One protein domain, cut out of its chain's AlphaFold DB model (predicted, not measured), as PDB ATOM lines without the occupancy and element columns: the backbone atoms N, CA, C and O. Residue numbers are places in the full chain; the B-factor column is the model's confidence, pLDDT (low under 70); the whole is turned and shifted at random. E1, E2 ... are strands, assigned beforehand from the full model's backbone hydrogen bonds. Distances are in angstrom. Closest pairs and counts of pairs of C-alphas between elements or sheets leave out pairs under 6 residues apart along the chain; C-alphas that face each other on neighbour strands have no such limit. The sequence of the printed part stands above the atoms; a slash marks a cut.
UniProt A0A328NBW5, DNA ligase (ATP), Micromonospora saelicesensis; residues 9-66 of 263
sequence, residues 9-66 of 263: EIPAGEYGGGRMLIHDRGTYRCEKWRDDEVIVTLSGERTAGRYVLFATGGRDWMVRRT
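This is residues 9 to 66 of the 263 residues of the protein "DNA ligase (ATP)" of Micromonospora saelicesensis (UniProt A0A328NBW5). A strongly twisted sheet of four strands, E2 to E5, is bent along its length, and from one end of it a thin arm, residues 9 to 25, reaches away, making a wide, open C with the sheet. The arm folds back on itself near its far end, where residues 9 to 10 pair with residues 18 to 19 of the short strand E1. The printed part has 58 residues, with five named strands, E1 E2 E3 E4 E5 along the chain, and no named helix. The sheet's order is E2 E3 E4 E5, all antiparallel, a meander in which each strand is the antiparallel neighbour of the one before, and the class is all strand. The whole is loose, with a radius of gyration of the C-alphas of 13.3 A, and flat, spanning 34 by 29 by 15 A.

Residues 9 to 10 pair antiparallel with residues 18 to 19 of E1, residues 18 to 20, which pairs with no named strand. A tight link of 5 residues leads to E2, residues 26 to 33, from which E1 is apart. E2 bends by 61 degrees at residue 30. E2 and E3, residues 37 to 44, form a hairpin, antiparallel at 162 degrees, with N 29 and O 41 within hydrogen-bond range at 2.8 A. E3 bends by 51 degrees at residue 41. E3 and E4, residues 48 to 57, form a hairpin at 152 degrees, with N 40 and O 51 within hydrogen-bond range at 3.0 A. E4 and E5, residues 60 to 65, form a hairpin, also at 152 degrees, with N 54 and O 62 within hydrogen-bond range at 2.9 A. E2 and E5 are the edge strands and are apart from each other. E1 is also apart from E3, E4 and E5.

E1 runs 6.4 A from C-alpha 18 at (-92.011, -68.166, -73.673) to C-alpha 20. E2 measures 18.5 A from C-alpha 26 at (-107.760, -84.467, -78.483) to C-alpha 33. E3 measures 21.0 A from C-alpha 37 to C-alpha 44. E4, the longest strand with 10 residues, measures 26.3 A from C-alpha 48 to C-alpha 57. E5 measures 16.9 A from C-alpha 60 to C-alpha 65 at (-93.765, -92.486, -82.923).

The two C-alphas farthest apart, those of Pro 11 and Thr 66, are 35.2 A apart. The printed part has no cut, and the links E1 to E2, E2 to E3, E3 to E4 and E4 to E5 are tight. The mean pLDDT of the printed part of this model is 87.0, and one printed residue, Gly 16, is under 70.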
ATOM      1  N   GLU A   9     -98.022 -65.605 -75.288       84.81
ATOM      2  CA  GLU A   9     -96.741 -65.400 -74.602       84.81
ATOM      3  C   GLU A   9     -96.918 -65.459 -73.085       84.81
ATOM      4  O   GLU A   9     -97.754 -64.760 -72.512       84.81
ATOM      5  N   ILE A  10     -96.094 -66.277 -72.434       83.62
ATOM      6  CA  ILE A  10     -95.965 -66.336 -70.980       83.62
ATOM      7  C   ILE A  10     -94.703 -65.552 -70.580       83.62
ATOM      8  O   ILE A  10     -93.638 -65.799 -71.159       83.62
ATOM      9  N   PRO A  11     -94.781 -64.626 -69.603       83.94
ATOM     10  CA  PRO A  11     -93.639 -63.835 -69.154       83.94
ATOM     11  C   PRO A  11     -92.419 -64.672 -68.743       83.94
ATOM     12  O   PRO A  11     -92.532 -65.788 -68.233       83.94
ATOM     13  N   ALA A  12     -91.226 -64.106 -68.930       82.06
ATOM     14  CA  ALA A  12     -89.989 -64.738 -68.486       82.06
ATOM     15  C   ALA A  12     -89.966 -64.891 -66.952       82.06
ATOM     16  O   ALA A  12     -90.258 -63.943 -66.230       82.06
ATOM     17  N   GLY A  13     -89.579 -66.074 -66.465       81.94
ATOM     18  CA  GLY A  13     -89.543 -66.405 -65.032       81.94
ATOM     19  C   GLY A  13     -90.777 -67.159 -64.529       81.94
ATOM     20  O   GLY A  13     -90.698 -67.799 -63.484       81.94
ATOM     21  N   GLU A  14     -91.864 -67.164 -65.301       83.44
ATOM     22  CA  GLU A  14     -93.060 -67.957 -65.014       83.44
ATOM     23  C   GLU A  14     -92.924 -69.400 -65.530       83.44
ATOM     24  O   GLU A  14     -92.168 -69.694 -66.466       83.44
ATOM     25  N   TYR A  15     -93.670 -70.330 -64.925       71.38
ATOM     26  CA  TYR A  15     -93.726 -71.718 -65.387       71.38
ATOM     27  C   TYR A  15     -94.337 -71.776 -66.795       71.38
ATOM     28  O   TYR A  15     -95.479 -71.373 -66.999       71.38
ATOM     29  N   GLY A  16     -93.569 -72.269 -67.770       67.44
ATOM     30  CA  GLY A  16     -93.956 -72.227 -69.185       67.44
ATOM     31  C   GLY A  16     -93.607 -70.919 -69.905       67.44
ATOM     32  O   GLY A  16     -94.098 -70.705 -71.008       67.44
ATOM     33  N   GLY A  17     -92.766 -70.060 -69.310       77.69
ATOM     34  CA  GLY A  17     -92.290 -68.811 -69.911       77.69
ATOM     35  C   GLY A  17     -91.772 -68.978 -71.344       77.69
ATOM     36  O   GLY A  17     -90.992 -69.886 -71.639       77.69
ATOM     37  N   GLY A  18     -92.197 -68.076 -72.227       79.69
ATOM     38  CA  GLY A  18     -92.011 -68.166 -73.673       79.69
ATOM     39  C   GLY A  18     -93.337 -68.270 -74.429       79.69
ATOM     40  O   GLY A  18     -94.420 -68.100 -73.870       79.69
ATOM     41  N   ARG A  19     -93.255 -68.518 -75.737       79.12
ATOM     42  CA  ARG A  19     -94.429 -68.669 -76.606       79.12
ATOM     43  C   ARG A  19     -95.029 -70.065 -76.431       79.12
ATOM     44  O   ARG A  19     -94.393 -71.055 -76.791       79.12
ATOM     45  N   MET A  20     -96.260 -70.137 -75.934       80.81
ATOM     46  CA  MET A  20     -97.055 -71.362 -75.876       80.81
ATOM     47  C   MET A  20     -98.021 -71.425 -77.064       80.81
ATOM     48  O   MET A  20     -98.698 -70.447 -77.387       80.81
ATOM     49  N   LEU A  21     -98.096 -72.590 -77.708       78.31
ATOM     50  CA  LEU A  21     -99.005 -72.876 -78.814       78.31
ATOM     51  C   LEU A  21     -99.785 -74.153 -78.505       78.31
ATOM     52  O   LEU A  21     -99.200 -75.138 -78.054       78.31
ATOM     53  N   ILE A  22    -101.077 -74.163 -78.826       84.31
ATOM     54  CA  ILE A  22    -101.850 -75.404 -78.887       84.31
ATOM     55  C   ILE A  22    -101.537 -76.055 -80.231       84.31
ATOM     56  O   ILE A  22    -101.970 -75.571 -81.276       84.31
ATOM     57  N   HIS A  23    -100.738 -77.121 -80.199       80.44
ATOM     58  CA  HIS A  23    -100.407 -77.896 -81.393       80.44
ATOM     59  C   HIS A  23    -101.620 -78.667 -81.913       80.44
ATOM     60  O   HIS A  23    -101.852 -78.693 -83.114       80.44
ATOM     61  N   ASP A  24    -102.370 -79.294 -81.011       86.62
ATOM     62  CA  ASP A  24    -103.451 -80.211 -81.340       86.62
ATOM     63  C   ASP A  24    -104.482 -80.253 -80.205       86.62
ATOM     64  O   ASP A  24    -104.171 -79.910 -79.061       86.62
ATOM     65  N   ARG A  25    -105.701 -80.690 -80.519       89.62
ATOM     66  CA  ARG A  25    -106.764 -80.964 -79.550       89.62
ATOM     67  C   ARG A  25    -107.183 -82.420 -79.653       89.62
ATOM     68  O   ARG A  25    -107.297 -82.968 -80.743       89.62
ATOM     69  N   GLY A  26    -107.413 -83.055 -78.508       91.25
ATOM     70  CA  GLY A  26    -107.760 -84.467 -78.483       91.25
ATOM     71  C   GLY A  26    -107.698 -85.097 -77.107       91.25
ATOM     72  O   GLY A  26    -107.689 -84.427 -76.076       91.25
ATOM     73  N   THR A  27    -107.632 -86.421 -77.111       93.31
ATOM     74  CA  THR A  27    -107.453 -87.236 -75.910       93.31
ATOM     75  C   THR A  27    -106.155 -88.026 -75.995       93.31
ATOM     76  O   THR A  27    -105.576 -88.199 -77.070       93.31
ATOM     77  N   TYR A  28    -105.684 -88.518 -74.853       93.31
ATOM     78  CA  TYR A  28    -104.576 -89.460 -74.810       93.31
ATOM     79  C   TYR A  28    -104.904 -90.631 -73.892       93.31
ATOM     80  O   TYR A  28    -105.619 -90.492 -72.898       93.31
ATOM     81  N   ARG A  29    -104.331 -91.790 -74.205       95.44
ATOM     82  CA  ARG A  29    -104.261 -92.936 -73.305       95.44
ATOM     83  C   ARG A  29    -102.834 -93.063 -72.801       95.44
ATOM     84  O   ARG A  29    -101.915 -93.261 -73.592       95.44
ATOM     85  N   CYS A  30    -102.651 -92.966 -71.490       95.44
ATOM     86  CA  CYS A  30    -101.360 -93.205 -70.856       95.44
ATOM     87  C   CYS A  30    -101.085 -94.711 -70.760       95.44
ATOM     88  O   CYS A  30    -101.862 -95.436 -70.143       95.44
ATOM     89  N   GLU A  31     -99.992 -95.177 -71.360       93.50
ATOM     90  CA  GLU A  31     -99.500 -96.552 -71.193       93.50
ATOM     91  C   GLU A  31     -98.407 -96.625 -70.121       93.50
ATOM     92  O   GLU A  31     -98.338 -97.591 -69.362       93.50
ATOM     93  N   LYS A  32     -97.543 -95.604 -70.056       93.81
ATOM     94  CA  LYS A  32     -96.452 -95.497 -69.084       93.81
ATOM     95  C   LYS A  32     -96.155 -94.029 -68.793       93.81
ATOM     96  O   LYS A  32     -96.101 -93.225 -69.715       93.81
ATOM     97  N   TRP A  33     -95.903 -93.703 -67.528       96.06
ATOM     98  CA  TRP A  33     -95.464 -92.372 -67.113       96.06
ATOM     99  C   TRP A  33     -94.395 -92.488 -66.028       96.06
ATOM    100  O   TRP A  33     -94.666 -93.002 -64.942       96.06
ATOM    101  N   ARG A  34     -93.176 -92.058 -66.340       93.88
ATOM    102  CA  ARG A  34     -92.026 -91.966 -65.434       93.88
ATOM    103  C   ARG A  34     -91.257 -90.683 -65.725       93.88
ATOM    104  O   ARG A  34     -91.441 -90.078 -66.778       93.88
ATOM    105  N   ASP A  35     -90.377 -90.308 -64.806       90.62
ATOM    106  CA  ASP A  35     -89.588 -89.074 -64.899       90.62
ATOM    107  C   ASP A  35     -88.621 -89.063 -66.096       90.62
ATOM    108  O   ASP A  35     -88.231 -87.998 -66.564       90.62
ATOM    109  N   ASP A  36     -88.252 -90.240 -66.604       90.81
ATOM    110  CA  ASP A  36     -87.314 -90.446 -67.708       90.81
ATOM    111  C   ASP A  36     -87.958 -91.023 -68.979       90.81
ATOM    112  O   ASP A  36     -87.323 -91.036 -70.034       90.81
ATOM    113  N   GLU A  37     -89.205 -91.501 -68.907       93.56
ATOM    114  CA  GLU A  37     -89.905 -92.113 -70.037       93.56
ATOM    115  C   GLU A  37     -91.432 -92.006 -69.909       93.56
ATOM    116  O   GLU A  37     -92.035 -92.421 -68.915       93.56
ATOM    117  N   VAL A  38     -92.082 -91.539 -70.975       95.81
ATOM    118  CA  VAL A  38     -93.539 -91.451 -71.103       95.81
ATOM    119  C   VAL A  38     -93.976 -92.165 -72.379       95.81
ATOM    120  O   VAL A  38     -93.456 -91.909 -73.461       95.81
ATOM    121  N   ILE A  39     -94.956 -93.059 -72.271       94.50
ATOM    122  CA  ILE A  39     -95.568 -93.746 -73.410       94.50
ATOM    123  C   ILE A  39     -97.053 -93.423 -73.418       94.50
ATOM    124  O   ILE A  39     -97.776 -93.740 -72.469       94.50
ATOM    125  N   VAL A  40     -97.511 -92.817 -74.507       95.44
ATOM    126  CA  VAL A  40     -98.903 -92.400 -74.688       95.44
ATOM    127  C   VAL A  40     -99.399 -92.779 -76.074       95.44
ATOM    128  O   VAL A  40     -98.663 -92.708 -77.055       95.44
ATOM    129  N   THR A  41    -100.668 -93.158 -76.175       93.75
ATOM    130  CA  THR A  41    -101.390 -93.151 -77.449       93.75
ATOM    131  C   THR A  41    -102.153 -91.834 -77.546       93.75
ATOM    132  O   THR A  41    -103.001 -91.571 -76.697       93.75
ATOM    133  N   LEU A  42    -101.853 -91.009 -78.546       92.62
ATOM    134  CA  LEU A  42    -102.561 -89.760 -78.823       92.62
ATOM    135  C   LEU A  42    -103.727 -90.018 -79.783       92.62
ATOM    136  O   LEU A  42    -103.643 -90.857 -80.684       92.62
ATOM    137  N   SER A  43    -104.831 -89.313 -79.574       91.31
ATOM    138  CA  SER A  43    -106.018 -89.314 -80.430       91.31
ATOM    139  C   SER A  43    -106.529 -87.881 -80.539       91.31
ATOM    140  O   SER A  43    -107.471 -87.497 -79.840       91.31
ATOM    141  N   GLY A  44    -105.838 -87.087 -81.357       88.69
ATOM    142  CA  GLY A  44    -106.185 -85.703 -81.655       88.69
ATOM    143  C   GLY A  44    -106.519 -85.455 -83.120       88.69
ATOM    144  O   GLY A  44    -106.520 -86.372 -83.943       88.69
ATOM    145  N   GLU A  45    -106.856 -84.206 -83.418       84.88
ATOM    146  CA  GLU A  45    -107.261 -83.731 -84.745       84.88
ATOM    147  C   GLU A  45    -106.094 -83.745 -85.741       84.88
ATOM    148  O   GLU A  45    -106.295 -83.994 -86.929       84.88
ATOM    149  N   ARG A  46    -104.870 -83.506 -85.257       77.25
ATOM    150  CA  ARG A  46    -103.638 -83.470 -86.060       77.25
ATOM    151  C   ARG A  46    -102.693 -84.625 -85.764       77.25
ATOM    152  O   ARG A  46    -102.009 -85.114 -86.658       77.25
ATOM    153  N   THR A  47    -102.640 -85.065 -84.511       83.44
ATOM    154  CA  THR A  47    -101.686 -86.050 -84.013       83.44
ATOM    155  C   THR A  47    -102.417 -87.275 -83.495       83.44
ATOM    156  O   THR A  47    -103.150 -87.240 -82.507       83.44
ATOM    157  N   ALA A  48    -102.151 -88.410 -84.133       85.94
ATOM    158  CA  ALA A  48    -102.681 -89.693 -83.714       85.94
ATOM    159  C   ALA A  48    -101.598 -90.772 -83.723       85.94
ATOM    160  O   ALA A  48    -100.707 -90.793 -84.578       85.94
ATOM    161  N   GLY A  49    -101.718 -91.696 -82.775       87.31
ATOM    162  CA  GLY A  49    -100.889 -92.888 -82.672       87.31
ATOM    163  C   GLY A  49    -100.057 -92.947 -81.399       87.31
ATOM    164  O   GLY A  49    -100.169 -92.112 -80.502       87.31
ATOM    165  N   ARG A  50     -99.239 -93.986 -81.293       90.62
ATOM    166  CA  ARG A  50     -98.440 -94.306 -80.115       90.62
ATOM    167  C   ARG A  50     -97.076 -93.631 -80.148       90.62
ATOM    168  O   ARG A  50     -96.279 -93.884 -81.053       90.62
ATOM    169  N   TYR A  51     -96.776 -92.859 -79.113       92.19
ATOM    170  CA  TYR A  51     -95.531 -92.122 -78.930       92.19
ATOM    171  C   TYR A  51     -94.790 -92.614 -77.692       92.19
ATOM    172  O   TYR A  51     -95.389 -92.881 -76.652       92.19
ATOM    173  N   VAL A  52     -93.471 -92.708 -77.819       93.06
ATOM    174  CA  VAL A  52     -92.527 -92.953 -76.732       93.06
ATOM    175  C   VAL A  52     -91.665 -91.708 -76.609       93.06
ATOM    176  O   VAL A  52     -90.952 -91.353 -77.547       93.06
ATOM    177  N   LEU A  53     -91.758 -91.039 -75.471       93.56
ATOM    178  CA  LEU A  53     -90.927 -89.914 -75.088       93.56
ATOM    179  C   LEU A  53     -89.916 -90.428 -74.073       93.56
ATOM    180  O   LEU A  53     -90.309 -91.087 -73.115       93.56
ATOM    181  N   PHE A  54     -88.638 -90.137 -74.256       92.44
ATOM    182  CA  PHE A  54     -87.601 -90.517 -73.302       92.44
ATOM    183  C   PHE A  54     -86.599 -89.383 -73.127       92.44
ATOM    184  O   PHE A  54     -86.247 -88.691 -74.087       92.44
ATOM    185  N   ALA A  55     -86.164 -89.175 -71.890       89.06
ATOM    186  CA  ALA A  55     -85.210 -88.137 -71.548       89.06
ATOM    187  C   ALA A  55     -83.836 -88.462 -72.152       89.06
ATOM    188  O   ALA A  55     -83.327 -89.576 -72.019       89.06
ATOM    189  N   THR A  56     -83.209 -87.480 -72.798       87.56
ATOM    190  CA  THR A  56     -81.846 -87.604 -73.351       87.56
ATOM    191  C   THR A  56     -80.787 -86.959 -72.454       87.56
ATOM    192  O   THR A  56     -79.615 -86.909 -72.819       87.56
ATOM    193  N   GLY A  57     -81.194 -86.496 -71.266       78.94
ATOM    194  CA  GLY A  57     -80.364 -85.804 -70.280       78.94
ATOM    195  C   GLY A  57     -80.753 -84.331 -70.113       78.94
ATOM    196  O   GLY A  57     -81.268 -83.694 -71.028       78.94
ATOM    197  N   GLY A  58     -80.522 -83.772 -68.922       80.94
ATOM    198  CA  GLY A  58     -80.886 -82.384 -68.623       80.94
ATOM    199  C   GLY A  58     -82.397 -82.146 -68.705       80.94
ATOM    200  O   GLY A  58     -83.162 -82.784 -67.989       80.94
ATOM    201  N   ARG A  59     -82.817 -81.197 -69.552       79.12
ATOM    202  CA  ARG A  59     -84.234 -80.875 -69.817       79.12
ATOM    203  C   ARG A  59     -84.714 -81.384 -71.181       79.12
ATOM    204  O   ARG A  59     -85.834 -81.068 -71.575       79.12
ATOM    205  N   ASP A  60     -83.884 -82.146 -71.885       82.38
ATOM    206  CA  ASP A  60     -84.143 -82.546 -73.263       82.38
ATOM    207  C   ASP A  60     -84.844 -83.905 -73.323       82.38
ATOM    208  O   ASP A  60     -84.504 -84.851 -72.604       82.38
ATOM    209  N   TRP A  61     -85.830 -83.992 -74.213       88.94
ATOM    210  CA  TRP A  61     -86.623 -85.189 -74.462       88.94
ATOM    211  C   TRP A  61     -86.597 -85.518 -75.947       88.94
ATOM    212  O   TRP A  61     -86.748 -84.637 -76.795       88.94
ATOM    213  N   MET A  62     -86.469 -86.802 -76.264       85.25
ATOM    214  CA  MET A  62     -86.661 -87.313 -77.614       85.25
ATOM    215  C   MET A  62     -88.023 -87.988 -77.708       85.25
ATOM    216  O   MET A  62     -88.403 -88.766 -76.836       85.25
ATOM    217  N   VAL A  63     -88.756 -87.691 -78.778       88.81
ATOM    218  CA  VAL A  63     -90.075 -88.263 -79.057       88.81
ATOM    219  C   VAL A  63     -89.956 -89.186 -80.263       88.81
ATOM    220  O   VAL A  63     -89.447 -88.791 -81.310       88.81
ATOM    221  N   ARG A  64     -90.460 -90.413 -80.139       84.75
ATOM    222  CA  ARG A  64     -90.540 -91.389 -81.227       84.75
ATOM    223  C   ARG A  64     -91.961 -91.908 -81.368       84.75
ATOM    224  O   ARG A  64     -92.490 -92.523 -80.444       84.75
ATOM    225  N   ARG A  65     -92.551 -91.753 -82.550       85.31
ATOM    226  CA  ARG A  65     -93.765 -92.486 -82.923       85.31
ATOM    227  C   ARG A  65     -93.417 -93.960 -83.160       85.31
ATOM    228  O   ARG A  65     -92.439 -94.262 -83.836       85.31
ATOM    229  N   THR A  66     -94.191 -94.868 -82.578       83.00
ATOM    230  CA  THR A  66     -93.997 -96.326 -82.687       83.00
ATOM    231  C   THR A  66     -95.054 -97.029 -83.527       83.00
ATOM    232  O   THR A  66     -94.808 -98.148 -83.969       83.00
TER     233      THR A  66